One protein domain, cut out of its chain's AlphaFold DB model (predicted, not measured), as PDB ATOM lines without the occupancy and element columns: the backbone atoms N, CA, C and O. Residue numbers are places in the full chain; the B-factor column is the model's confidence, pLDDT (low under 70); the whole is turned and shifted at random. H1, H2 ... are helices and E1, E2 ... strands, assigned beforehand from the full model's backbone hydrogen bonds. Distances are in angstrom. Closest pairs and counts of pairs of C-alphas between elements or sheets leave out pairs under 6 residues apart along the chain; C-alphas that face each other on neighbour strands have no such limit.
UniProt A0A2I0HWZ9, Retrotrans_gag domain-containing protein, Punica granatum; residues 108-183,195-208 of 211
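What this domain is: This is residues 108 to 183 and 195 to 208 of the 211 residues of the protein "Retrotrans_gag domain-containing protein" of Punica granatum (UniProt A0A2I0HWZ9). One long helix, H3, makes the spine of the model, with two shorter helices, H1 and H4, side by side across one side of it and a small head beyond its first residues, made of the E1 and E2 hairpin and the very short helix H2. The other end of H3 sticks out as an arm: residues 176 to 183, of which 176 to 181 belong to H3, stand free. The printed part has 90 residues, with four named helices and two named strands in the order H1, H2, E1, E2, H3, H4; the sheet, E1 - E2, is antiparallel and the class is mostly helix. The whole is loose, with a radius of gyration of the C-alphas of 15.2 A, and spans 54 by 26 by 19 A.

Where its parts are: H1, residues 108 to 122, begins with C-alpha 108 at (-1.802, 0.702, -38.430) and is 21.2 A long from first to last C-alpha. H2 is residues 133 to 136, 5.7 A. E1 is residues 139 to 144, 10.7 A, and E2 is residues 149 to 151, 6.8 A. H3, residues 158 to 181, runs 35.3 A from C-alpha 158 at (-5.297, 11.235, -48.031). H4, residues 198 to 208, is 15.8 A long and ends with C-alpha 208 at (1.768, -3.431, -45.986).

How they stand to each other: H1 touches no helix, but H1 and H3 are near each other. H1 and H4 are close but not clearly touching: their closest C-alphas, those of Val 115 and Ile 204, are 7.1 A apart. They run opposite ways at a shallow tilt of 13 degrees. H4 touches H3, with residues 167 to 175 of H3 alone; the closest C-alphas, of Ser 171 and Ala 198, are 5.9 A apart. H3 and H4 run opposite ways at a steep tilt of 53 degrees. E1 and E2 form a hairpin, antiparallel at 137 degrees between their directions, with N 139 and O 151 at 3.0 A and N 144 and O 149 at 3.0 A, within hydrogen-bond range. The closest C-alphas of H2 and E2, those of Met 136 and Gly 151, are 5.5 A apart. H2 is apart from H1, H3 and H4. Every O i to N i+4 pair is within hydrogen-bond range in H1, against 19 of 20 in H3 and 5 of 7 in H4; H2 is too short for such a pair.

The domain as a whole: The two C-alphas farthest apart, those of Pro 140 and Lys 183, are 54.6 A apart; without the free stretch the body spans 40 by 25 by 18 A. Residues 184 to 194 are not printed, and C-alphas 183 and 195 are 20.4 A apart across this cut. Of the links that are printed whole, H2 to E1 and E1 to E2 are tight, H1 to H2 and E2 to H3 are short, and none is long. The mean pLDDT of the printed part is 71.5; residues 129 to 136, 171 to 183 and 195 to 208 are under 70.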
ATOM      1  N   LYS A 108      -1.753  -0.285 -37.342       81.44
ATOM      2  CA  LYS A 108      -1.802   0.702 -38.430       81.44
ATOM      3  C   LYS A 108      -1.240   2.062 -37.996       81.44
ATOM      4  O   LYS A 108      -0.485   2.658 -38.764       81.44
ATOM      5  N   LYS A 109      -1.560   2.548 -36.788       80.56
ATOM      6  CA  LYS A 109      -1.005   3.811 -36.255       80.56
ATOM      7  C   LYS A 109       0.512   3.742 -36.127       80.56
ATOM      8  O   LYS A 109       1.213   4.635 -36.599       80.56
ATOM      9  N   GLU A 110       1.005   2.672 -35.512       76.38
ATOM     10  CA  GLU A 110       2.431   2.417 -35.308       76.38
ATOM     11  C   GLU A 110       3.178   2.337 -36.643       76.38
ATOM     12  O   GLU A 110       4.236   2.948 -36.824       76.38
ATOM     13  N   HIS A 111       2.585   1.649 -37.617       78.56
ATOM     14  CA  HIS A 111       3.145   1.536 -38.952       78.56
ATOM     15  C   HIS A 111       3.246   2.894 -39.657       78.56
ATOM     16  O   HIS A 111       4.312   3.259 -40.153       78.56
ATOM     17  N   ILE A 112       2.164   3.679 -39.658       82.94
ATOM     18  CA  ILE A 112       2.145   5.014 -40.273       82.94
ATOM     19  C   ILE A 112       3.145   5.946 -39.584       82.94
ATOM     20  O   ILE A 112       3.842   6.697 -40.265       82.94
ATOM     21  N   ALA A 113       3.277   5.870 -38.258       83.44
ATOM     22  CA  ALA A 113       4.286   6.628 -37.524       83.44
ATOM     23  C   ALA A 113       5.714   6.244 -37.944       83.44
ATOM     24  O   ALA A 113       6.545   7.124 -38.157       83.44
ATOM     25  N   THR A 114       5.985   4.948 -38.119       82.25
ATOM     26  CA  THR A 114       7.294   4.445 -38.565       82.25
ATOM     27  C   THR A 114       7.635   4.939 -39.971       82.25
ATOM     28  O   THR A 114       8.726   5.460 -40.192       82.25
ATOM     29  N   VAL A 115       6.693   4.826 -40.913       82.25
ATOM     30  CA  VAL A 115       6.871   5.309 -42.292       82.25
ATOM     31  C   VAL A 115       7.104   6.817 -42.316       82.25
ATOM     32  O   VAL A 115       8.013   7.287 -42.995       82.25
ATOM     33  N   LEU A 116       6.316   7.581 -41.557       84.25
ATOM     34  CA  LEU A 116       6.436   9.034 -41.525       84.25
ATOM     35  C   LEU A 116       7.785   9.490 -40.952       84.25
ATOM     36  O   LEU A 116       8.419  10.360 -41.541       84.25
ATOM     37  N   ASN A 117       8.259   8.861 -39.873       82.94
ATOM     38  CA  ASN A 117       9.582   9.149 -39.314       82.94
ATOM     39  C   ASN A 117      10.695   8.907 -40.346       82.94
ATOM     40  O   ASN A 117      11.649   9.677 -40.423       82.94
ATOM     41  N   GLU A 118      10.574   7.853 -41.154       80.38
ATOM     42  CA  GLU A 118      11.569   7.529 -42.174       80.38
ATOM     43  C   GLU A 118      11.538   8.511 -43.353       80.38
ATOM     44  O   GLU A 118      12.591   8.941 -43.822       80.38
ATOM     45  N   ILE A 119      10.342   8.926 -43.788       81.44
ATOM     46  CA  ILE A 119      10.164   9.982 -44.795       81.44
ATOM     47  C   ILE A 119      10.839  11.276 -44.339       81.44
ATOM     48  O   ILE A 119      11.561  11.895 -45.121       81.44
ATOM     49  N   GLU A 120      10.622  11.672 -43.083       83.94
ATOM     50  CA  GLU A 120      11.220  12.872 -42.497       83.94
ATOM     51  C   GLU A 120      12.746  12.740 -42.381       83.94
ATOM     52  O   GLU A 120      13.472  13.641 -42.800       83.94
ATOM     53  N   ARG A 121      13.244  11.598 -41.886       81.06
ATOM     54  CA  ARG A 121      14.682  11.324 -41.720       81.06
ATOM     55  C   ARG A 121      15.443  11.366 -43.041       81.06
ATOM     56  O   ARG A 121      16.576  11.842 -43.084       81.06
ATOM     57  N   LEU A 122      14.846  10.826 -44.099       79.69
ATOM     58  CA  LEU A 122      15.453  10.738 -45.425       79.69
ATOM     59  C   LEU A 122      15.124  11.940 -46.324       79.69
ATOM     60  O   LEU A 122      15.633  12.014 -47.440       79.69
ATOM     61  N   GLY A 123      14.276  12.867 -45.866       81.94
ATOM     62  CA  GLY A 123      13.840  14.018 -46.658       81.94
ATOM     63  C   GLY A 123      13.097  13.627 -47.940       81.94
ATOM     64  O   GLY A 123      13.199  14.329 -48.943       81.94
ATOM     65  N   LEU A 124      12.385  12.496 -47.933       77.62
ATOM     66  CA  LEU A 124      11.793  11.901 -49.141       77.62
ATOM     67  C   LEU A 124      10.551  12.629 -49.638       77.62
ATOM     68  O   LEU A 124      10.229  12.546 -50.819       77.62
ATOM     69  N   ALA A 125       9.843  13.311 -48.744       76.75
ATOM     70  CA  ALA A 125       8.662  14.069 -49.100       76.75
ATOM     71  C   ALA A 125       8.575  15.336 -48.264       76.75
ATOM     72  O   ALA A 125       8.859  15.344 -47.065       76.75
ATOM     73  N   THR A 126       8.121  16.404 -48.909       75.38
ATOM     74  CA  THR A 126       7.746  17.637 -48.228       75.38
ATOM     75  C   THR A 126       6.225  17.757 -48.224       75.38
ATOM     76  O   THR A 126       5.585  17.439 -49.231       75.38
ATOM     77  N   PRO A 127       5.612  18.174 -47.105       73.69
ATOM     78  CA  PRO A 127       4.167  18.329 -47.050       73.69
ATOM     79  C   PRO A 127       3.722  19.431 -48.020       73.69
ATOM     80  O   PRO A 127       4.290  20.528 -47.991       73.69
ATOM     81  N   PRO A 128       2.705  19.191 -48.864       71.81
ATOM     82  CA  PRO A 128       2.200  20.227 -49.751       71.81
ATOM     83  C   PRO A 128       1.596  21.380 -48.940       71.81
ATOM     84  O   PRO A 128       0.967  21.173 -47.899       71.81
ATOM     85  N   GLN A 129       1.782  22.605 -49.442       68.12
ATOM     86  CA  GLN A 129       1.226  23.817 -48.840       68.12
ATOM     87  C   GLN A 129      -0.303  23.786 -48.934       68.12
ATOM     88  O   GLN A 129      -0.876  23.731 -50.025       68.12
ATOM     89  N   VAL A 130      -0.969  23.827 -47.783       64.56
ATOM     90  CA  VAL A 130      -2.431  23.804 -47.694       64.56
ATOM     91  C   VAL A 130      -2.977  25.164 -48.112       64.56
ATOM     92  O   VAL A 130      -2.767  26.157 -47.421       64.56
ATOM     93  N   LYS A 131      -3.701  25.226 -49.235       64.06
ATOM     94  CA  LYS A 131      -4.239  26.492 -49.760       64.06
ATOM     95  C   LYS A 131      -5.565  26.908 -49.108       64.06
ATOM     96  O   LYS A 131      -5.869  28.098 -49.084       64.06
ATOM     97  N   LYS A 132      -6.361  25.964 -48.579       61.41
ATOM     98  CA  LYS A 132      -7.658  26.231 -47.925       61.41
ATOM     99  C   LYS A 132      -7.887  25.296 -46.733       61.41
ATOM    100  O   LYS A 132      -7.644  24.099 -46.830       61.41
ATOM    101  N   LYS A 133      -8.423  25.825 -45.621       56.25
ATOM    102  CA  LYS A 133      -8.775  25.032 -44.419       56.25
ATOM    103  C   LYS A 133      -9.769  23.896 -44.715       56.25
ATOM    104  O   LYS A 133      -9.680  22.851 -44.087       56.25
ATOM    105  N   GLY A 134     -10.676  24.088 -45.680       61.38
ATOM    106  CA  GLY A 134     -11.694  23.095 -46.048       61.38
ATOM    107  C   GLY A 134     -11.138  21.791 -46.632       61.38
ATOM    108  O   GLY A 134     -11.802  20.762 -46.547       61.38
ATOM    109  N   ASP A 135      -9.907  21.802 -47.151       63.38
ATOM    110  CA  ASP A 135      -9.294  20.626 -47.785       63.38
ATOM    111  C   ASP A 135      -8.683  19.652 -46.755       63.38
ATOM    112  O   ASP A 135      -8.315  18.529 -47.097       63.38
ATOM    113  N   MET A 136      -8.583  20.068 -45.484       67.06
ATOM    114  CA  MET A 136      -7.858  19.362 -44.416       67.06
ATOM    115  C   MET A 136      -8.765  18.765 -43.342       67.06
ATOM    116  O   MET A 136      -8.275  18.357 -42.291       67.06
ATOM    117  N   GLY A 137     -10.066  18.680 -43.609       75.62
ATOM    118  CA  GLY A 137     -11.052  18.209 -42.639       75.62
ATOM    119  C   GLY A 137     -11.420  19.273 -41.605       75.62
ATOM    120  O   GLY A 137     -10.824  20.349 -41.537       75.62
ATOM    121  N   ASN A 138     -12.462  18.986 -40.830       83.25
ATOM    122  CA  ASN A 138     -13.058  19.923 -39.880       83.25
ATOM    123  C   ASN A 138     -13.018  19.423 -38.430       83.25
ATOM    124  O   ASN A 138     -13.636  20.065 -37.585       83.25
ATOM    125  N   ASP A 139     -12.320  18.319 -38.139       86.25
ATOM    126  CA  ASP A 139     -12.225  17.784 -36.781       86.25
ATOM    127  C   ASP A 139     -11.194  18.590 -35.968       86.25
ATOM    128  O   ASP A 139      -9.988  18.506 -36.237       86.25
ATOM    129  N   PRO A 140     -11.629  19.395 -34.978       85.31
ATOM    130  CA  PRO A 140     -10.720  20.204 -34.177       85.31
ATOM    131  C   PRO A 140      -9.868  19.370 -33.207       85.31
ATOM    132  O   PRO A 140      -8.843  19.870 -32.737       85.31
ATOM    133  N   ASN A 141     -10.268  18.129 -32.910       89.12
ATOM    134  CA  ASN A 141      -9.569  17.241 -31.981       89.12
ATOM    135  C   ASN A 141      -8.497  16.390 -32.670       89.12
ATOM    136  O   ASN A 141      -7.603  15.873 -32.001       89.12
ATOM    137  N   SER A 142      -8.543  16.287 -33.995       89.38
ATOM    138  CA  SER A 142      -7.569  15.533 -34.778       89.38
ATOM    139  C   SER A 142      -6.368  16.372 -35.213       89.38
ATOM    140  O   SER A 142      -6.484  17.566 -35.516       89.38
ATOM    141  N   TYR A 143      -5.197  15.733 -35.307       90.00
ATOM    142  CA  TYR A 143      -3.948  16.361 -35.753       90.00
ATOM    143  C   TYR A 143      -3.188  15.493 -36.763       90.00
ATOM    144  O   TYR A 143      -2.914  14.308 -36.540       90.00
ATOM    145  N   CYS A 144      -2.766  16.119 -37.863       89.50
ATOM    146  CA  CYS A 144      -1.970  15.479 -38.898       89.50
ATOM    147  C   CYS A 144      -0.502  15.891 -38.769       89.50
ATOM    148  O   CYS A 144      -0.147  17.034 -39.057       89.50
ATOM    149  N   ARG A 145       0.372  14.950 -38.385       90.50
ATOM    150  CA  ARG A 145       1.821  15.174 -38.244       90.50
ATOM    151  C   ARG A 145       2.475  15.509 -39.580       90.50
ATOM    152  O   ARG A 145       3.320  16.395 -39.610       90.50
ATOM    153  N   TYR A 146       2.035  14.868 -40.665       87.81
ATOM    154  CA  TYR A 146       2.564  15.128 -42.003       87.81
ATOM    155  C   TYR A 146       2.370  16.594 -42.401       87.81
ATOM    156  O   TYR A 146       3.325  17.257 -42.771       87.81
ATOM    157  N   HIS A 147       1.168  17.153 -42.238       86.81
ATOM    158  CA  HIS A 147       0.901  18.551 -42.601       86.81
ATOM    159  C   HIS A 147       1.134  19.568 -41.482       86.81
ATOM    160  O   HIS A 147       1.131  20.767 -41.745       86.81
ATOM    161  N   LYS A 148       1.308  19.103 -40.242       88.06
ATOM    162  CA  LYS A 148       1.441  19.924 -39.031       88.06
ATOM    163  C   LYS A 148       0.244  20.853 -38.783       88.06
ATOM    164  O   LYS A 148       0.407  21.976 -38.313       88.06
ATOM    165  N   VAL A 149      -0.970  20.382 -39.079       86.44
ATOM    166  CA  VAL A 149      -2.226  21.125 -38.853       86.44
ATOM    167  C   VAL A 149      -3.309  20.252 -38.213       86.44
ATOM    168  O   VAL A 149      -3.248  19.022 -38.278       86.44
ATOM    169  N   ARG A 150      -4.315  20.901 -37.612       88.06
ATOM    170  CA  ARG A 150      -5.552  20.261 -37.131       88.06
ATOM    171  C   ARG A 150      -6.597  20.142 -38.244       88.06
ATOM    172  O   ARG A 150      -6.556  20.919 -39.198       88.06
ATOM    173  N   GLY A 151      -7.521  19.195 -38.095       88.81
ATOM    174  CA  GLY A 151      -8.641  18.968 -39.021       88.81
ATOM    175  C   GLY A 151      -8.857  17.495 -39.380       88.81
ATOM    176  O   GLY A 151      -9.985  17.096 -39.669       88.81
ATOM    177  N   HIS A 152      -7.790  16.688 -39.351       90.00
ATOM    178  CA  HIS A 152      -7.817  15.239 -39.568       90.00
ATOM    179  C   HIS A 152      -6.595  14.557 -38.942       90.00
ATOM    180  O   HIS A 152      -5.566  15.196 -38.716       90.00
ATOM    181  N   ASP A 153      -6.690  13.248 -38.704       89.69
ATOM    182  CA  ASP A 153      -5.584  12.453 -38.168       89.69
ATOM    183  C   ASP A 153      -4.610  12.007 -39.255       89.69
ATOM    184  O   ASP A 153      -5.002  11.681 -40.378       89.69
ATOM    185  N   THR A 154      -3.333  11.889 -38.888       88.75
ATOM    186  CA  THR A 154      -2.256  11.402 -39.773       88.75
ATOM    187  C   THR A 154      -2.616  10.085 -40.476       88.75
ATOM    188  O   THR A 154      -2.339   9.910 -41.658       88.75
ATOM    189  N   GLU A 155      -3.303   9.176 -39.782       85.69
ATOM    190  CA  GLU A 155      -3.708   7.859 -40.300       85.69
ATOM    191  C   GLU A 155      -4.754   7.929 -41.425       85.69
ATOM    192  O   GLU A 155      -4.871   7.025 -42.267       85.69
ATOM    193  N   ASN A 156      -5.526   9.014 -41.431       86.00
ATOM    194  CA  ASN A 156      -6.600   9.289 -42.376       86.00
ATOM    195  C   ASN A 156      -6.202  10.351 -43.410       86.00
ATOM    196  O   ASN A 156      -7.006  10.697 -44.277       86.00
ATOM    197  N   CYS A 157      -4.952  10.820 -43.375       88.19
ATOM    198  CA  CYS A 157      -4.425  11.785 -44.324       88.19
ATOM    199  C   CYS A 157      -4.367  11.189 -45.738       88.19
ATOM    200  O   CYS A 157      -3.561  10.306 -46.036       88.19
ATOM    201  N   LYS A 158      -5.231  11.686 -46.632       87.62
ATOM    202  CA  LYS A 158      -5.297  11.235 -48.031       87.62
ATOM    203  C   LYS A 158      -4.002  11.537 -48.789       87.62
ATOM    204  O   LYS A 158      -3.519  10.686 -49.523       87.62
ATOM    205  N   MET A 159      -3.424  12.717 -48.564       86.06
ATOM    206  CA  MET A 159      -2.186  13.142 -49.226       86.06
ATOM    207  C   MET A 159      -0.991  12.286 -48.811       86.06
ATOM    208  O   MET A 159      -0.234  11.847 -49.670       86.06
ATOM    209  N   LEU A 160      -0.860  11.987 -47.514       86.12
ATOM    210  CA  LEU A 160       0.200  11.112 -47.016       86.12
ATOM    211  C   LEU A 160       0.116   9.717 -47.647       86.12
ATOM    212  O   LEU A 160       1.140   9.171 -48.039       86.12
ATOM    213  N   LYS A 161      -1.090   9.150 -47.794       85.75
ATOM    214  CA  LYS A 161      -1.277   7.842 -48.447       85.75
ATOM    215  C   LYS A 161      -0.812   7.851 -49.901       85.75
ATOM    216  O   LYS A 161      -0.025   6.991 -50.276       85.75
ATOM    217  N   VAL A 162      -1.235   8.852 -50.676       85.50
ATOM    218  CA  VAL A 162      -0.808   9.017 -52.078       85.50
ATOM    219  C   VAL A 162       0.712   9.150 -52.175       85.50
ATOM    220  O   VAL A 162       1.334   8.578 -53.066       85.50
ATOM    221  N   GLU A 163       1.328   9.894 -51.260       84.88
ATOM    222  CA  GLU A 163       2.775  10.088 -51.274       84.88
ATOM    223  C   GLU A 163       3.536   8.807 -50.907       84.88
ATOM    224  O   GLU A 163       4.503   8.448 -51.578       84.88
ATOM    225  N   ILE A 164       3.053   8.053 -49.914       82.56
ATOM    226  CA  ILE A 164       3.585   6.725 -49.582       82.56
ATOM    227  C   ILE A 164       3.469   5.783 -50.791       82.56
ATOM    228  O   ILE A 164       4.442   5.112 -51.131       82.56
ATOM    229  N   GLU A 165       2.326   5.756 -51.480       82.50
ATOM    230  CA  GLU A 165       2.116   4.929 -52.679       82.50
ATOM    231  C   GLU A 165       3.094   5.277 -53.811       82.50
ATOM    232  O   GLU A 165       3.684   4.376 -54.414       82.50
ATOM    233  N   LYS A 166       3.346   6.568 -54.063       82.00
ATOM    234  CA  LYS A 166       4.358   7.000 -55.043       82.00
ATOM    235  C   LYS A 166       5.759   6.537 -54.662       82.00
ATOM    236  O   LYS A 166       6.491   6.050 -55.524       82.00
ATOM    237  N   LEU A 167       6.137   6.667 -53.389       78.25
ATOM    238  CA  LEU A 167       7.446   6.224 -52.899       78.25
ATOM    239  C   LEU A 167       7.612   4.707 -53.046       78.25
ATOM    240  O   LEU A 167       8.683   4.240 -53.444       78.25
ATOM    241  N   ILE A 168       6.549   3.939 -52.798       75.31
ATOM    242  CA  ILE A 168       6.507   2.493 -53.047       75.31
ATOM    243  C   ILE A 168       6.733   2.212 -54.535       75.31
ATOM    244  O   ILE A 168       7.640   1.459 -54.894       75.31
ATOM    245  N   GLN A 169       5.965   2.858 -55.412       76.12
ATOM    246  CA  GLN A 169       6.037   2.644 -56.856       76.12
ATOM    247  C   GLN A 169       7.415   3.009 -57.435       76.12
ATOM    248  O   GLN A 169       7.996   2.220 -58.184       76.12
ATOM    249  N   ALA A 170       7.978   4.154 -57.039       71.12
ATOM    250  CA  ALA A 170       9.319   4.584 -57.436       71.12
ATOM    251  C   ALA A 170      10.405   3.614 -56.934       71.12
ATOM    252  O   ALA A 170      11.351   3.297 -57.660       71.12
ATOM    253  N   SER A 171      10.245   3.078 -55.720       67.12
ATOM    254  CA  SER A 171      11.160   2.077 -55.161       67.12
ATOM    255  C   SER A 171      11.127   0.760 -55.944       67.12
ATOM    256  O   SER A 171      12.183   0.187 -56.223       67.12
ATOM    257  N   HIS A 172       9.944   0.295 -56.361       67.06
ATOM    258  CA  HIS A 172       9.807  -0.894 -57.211       67.06
ATOM    259  C   HIS A 172      10.435  -0.697 -58.597       67.06
ATOM    260  O   HIS A 172      11.135  -1.587 -59.082       67.06
ATOM    261  N   GLN A 173      10.246   0.474 -59.211       64.31
ATOM    262  CA  GLN A 173      10.854   0.810 -60.503       64.31
ATOM    263  C   GLN A 173      12.387   0.841 -60.408       64.31
ATOM    264  O   GLN A 173      13.069   0.177 -61.189       64.31
ATOM    265  N   GLY A 174      12.938   1.504 -59.385       58.44
ATOM    266  CA  GLY A 174      14.384   1.557 -59.149       58.44
ATOM    267  C   GLY A 174      15.021   0.203 -58.800       58.44
ATOM    268  O   GLY A 174      16.205  -0.006 -59.069       58.44
ATOM    269  N   TYR A 175      14.262  -0.735 -58.222       50.34
ATOM    270  CA  TYR A 175      14.721  -2.105 -57.959       50.34
ATOM    271  C   TYR A 175      14.769  -2.959 -59.237       50.34
ATOM    272  O   TYR A 175      15.754  -3.671 -59.459       50.34
ATOM    273  N   SER A 176      13.756  -2.854 -60.103       48.84
ATOM    274  CA  SER A 176      13.704  -3.571 -61.386       48.84
ATOM    275  C   SER A 176      14.806  -3.119 -62.348       48.84
ATOM    276  O   SER A 176      15.521  -3.967 -62.882       48.84
ATOM    277  N   SER A 177      15.060  -1.810 -62.463       47.50
ATOM    278  CA  SER A 177      16.141  -1.282 -63.313       47.50
ATOM    279  C   SER A 177      17.542  -1.722 -62.857       47.50
ATOM    280  O   SER A 177      18.443  -1.891 -63.674       47.50
ATOM    281  N   LYS A 178      17.757  -1.976 -61.558       48.84
ATOM    282  CA  LYS A 178      19.051  -2.464 -61.038       48.84
ATOM    283  C   LYS A 178      19.316  -3.942 -61.334       48.84
ATOM    284  O   LYS A 178      20.481  -4.317 -61.469       48.84
ATOM    285  N   LYS A 179      18.276  -4.780 -61.452       45.69
ATOM    286  CA  LYS A 179      18.428  -6.184 -61.882       45.69
ATOM    287  C   LYS A 179      18.870  -6.289 -63.342       45.69
ATOM    288  O   LYS A 179      19.631  -7.195 -63.666       45.69
ATOM    289  N   GLU A 180      18.433  -5.366 -64.194       42.88
ATOM    290  CA  GLU A 180      18.852  -5.320 -65.599       42.88
ATOM    291  C   GLU A 180      20.301  -4.838 -65.746       42.88
ATOM    292  O   GLU A 180      21.087  -5.483 -66.439       42.88
ATOM    293  N   VAL A 181      20.694  -3.790 -65.009       46.09
ATOM    294  CA  VAL A 181      22.062  -3.229 -65.048       46.09
ATOM    295  C   VAL A 181      23.113  -4.189 -64.473       46.09
ATOM    296  O   VAL A 181      24.209  -4.302 -65.021       46.09
ATOM    297  N   ALA A 182      22.790  -4.943 -63.415       47.94
ATOM    298  CA  ALA A 182      23.702  -5.946 -62.848       47.94
ATOM    299  C   ALA A 182      23.993  -7.121 -63.805       47.94
ATOM    300  O   ALA A 182      24.946  -7.866 -63.593       47.94
ATOM    301  N   LYS A 183      23.188  -7.284 -64.864       50.12
ATOM    302  CA  LYS A 183      23.338  -8.353 -65.854       50.12
ATOM    303  C   LYS A 183      24.232  -7.963 -67.038       50.12
ATOM    304  O   LYS A 183      24.584  -8.845 -67.812       50.12
ATOM    305  N   PRO A 195      21.257   5.969 -52.721       42.31
ATOM    306  CA  PRO A 195      21.399   5.739 -51.297       42.31
ATOM    307  C   PRO A 195      21.055   4.284 -50.984       42.31
ATOM    308  O   PRO A 195      20.240   3.654 -51.671       42.31
ATOM    309  N   ARG A 196      21.670   3.727 -49.940       41.59
ATOM    310  CA  ARG A 196      21.444   2.350 -49.458       41.59
ATOM    311  C   ARG A 196      19.990   2.109 -48.977       41.59
ATOM    312  O   ARG A 196      19.687   1.043 -48.448       41.59
ATOM    313  N   ASP A 197      19.086   3.047 -49.252       47.31
ATOM    314  CA  ASP A 197      17.815   3.303 -48.578       47.31
ATOM    315  C   ASP A 197      16.609   2.729 -49.346       47.31
ATOM    316  O   ASP A 197      15.548   2.505 -48.769       47.31
ATOM    317  N   ALA A 198      16.786   2.349 -50.619       43.59
ATOM    318  CA  ALA A 198      15.742   1.667 -51.396       43.59
ATOM    319  C   ALA A 198      15.352   0.290 -50.806       43.59
ATOM    320  O   ALA A 198      14.243  -0.185 -51.021       43.59
ATOM    321  N   ARG A 199      16.242  -0.354 -50.032       46.56
ATOM    322  CA  ARG A 199      15.929  -1.592 -49.290       46.56
ATOM    323  C   ARG A 199      15.089  -1.336 -48.037       46.56
ATOM    324  O   ARG A 199      14.298  -2.198 -47.673       46.56
ATOM    325  N   ILE A 200      15.264  -0.186 -47.382       51.66
ATOM    326  CA  ILE A 200      14.557   0.155 -46.141       51.66
ATOM    327  C   ILE A 200      13.098   0.471 -46.461       51.66
ATOM    328  O   ILE A 200      12.215  -0.108 -45.840       51.66
ATOM    329  N   LEU A 201      12.838   1.268 -47.503       50.97
ATOM    330  CA  LEU A 201      11.472   1.544 -47.949       50.97
ATOM    331  C   LEU A 201      10.765   0.268 -48.403       50.97
ATOM    332  O   LEU A 201       9.705  -0.016 -47.876       50.97
ATOM    333  N   VAL A 202      11.379  -0.568 -49.250       53.22
ATOM    334  CA  VAL A 202      10.775  -1.849 -49.667       53.22
ATOM    335  C   VAL A 202      10.522  -2.785 -48.478       53.22
ATOM    336  O   VAL A 202       9.489  -3.440 -48.451       53.22
ATOM    337  N   ASN A 203      11.391  -2.851 -47.464       50.84
ATOM    338  CA  ASN A 203      11.175  -3.705 -46.282       50.84
ATOM    339  C   ASN A 203      10.143  -3.138 -45.292       50.84
ATOM    340  O   ASN A 203       9.453  -3.912 -44.627       50.84
ATOM    341  N   ILE A 204      10.034  -1.814 -45.179       55.34
ATOM    342  CA  ILE A 204       9.005  -1.163 -44.366       55.34
ATOM    343  C   ILE A 204       7.655  -1.281 -45.084       55.34
ATOM    344  O   ILE A 204       6.683  -1.702 -44.469       55.34
ATOM    345  N   THR A 205       7.588  -1.019 -46.390       51.56
ATOM    346  CA  THR A 205       6.333  -1.003 -47.153       51.56
ATOM    347  C   THR A 205       5.871  -2.373 -47.655       51.56
ATOM    348  O   THR A 205       4.679  -2.557 -47.853       51.56
ATOM    349  N   SER A 206       6.734  -3.384 -47.809       45.41
ATOM    350  CA  SER A 206       6.296  -4.759 -48.144       45.41
ATOM    351  C   SER A 206       5.544  -5.452 -47.004       45.41
ATOM    352  O   SER A 206       4.740  -6.348 -47.257       45.41
ATOM    353  N   LYS A 207       5.709  -4.988 -45.756       43.81
ATOM    354  CA  LYS A 207       4.852  -5.389 -44.629       43.81
ATOM    355  C   LYS A 207       3.415  -4.844 -44.736       43.81
ATOM    356  O   LYS A 207       2.575  -5.235 -43.935       43.81
ATOM    357  N   VAL A 208       3.114  -3.986 -45.720       45.78
ATOM    358  CA  VAL A 208       1.768  -3.431 -45.986       45.78
ATOM    359  C   VAL A 208       0.880  -4.400 -46.779       45.78
ATOM    360  O   VAL A 208      -0.337  -4.267 -46.743       45.78
TER     361      VAL A 208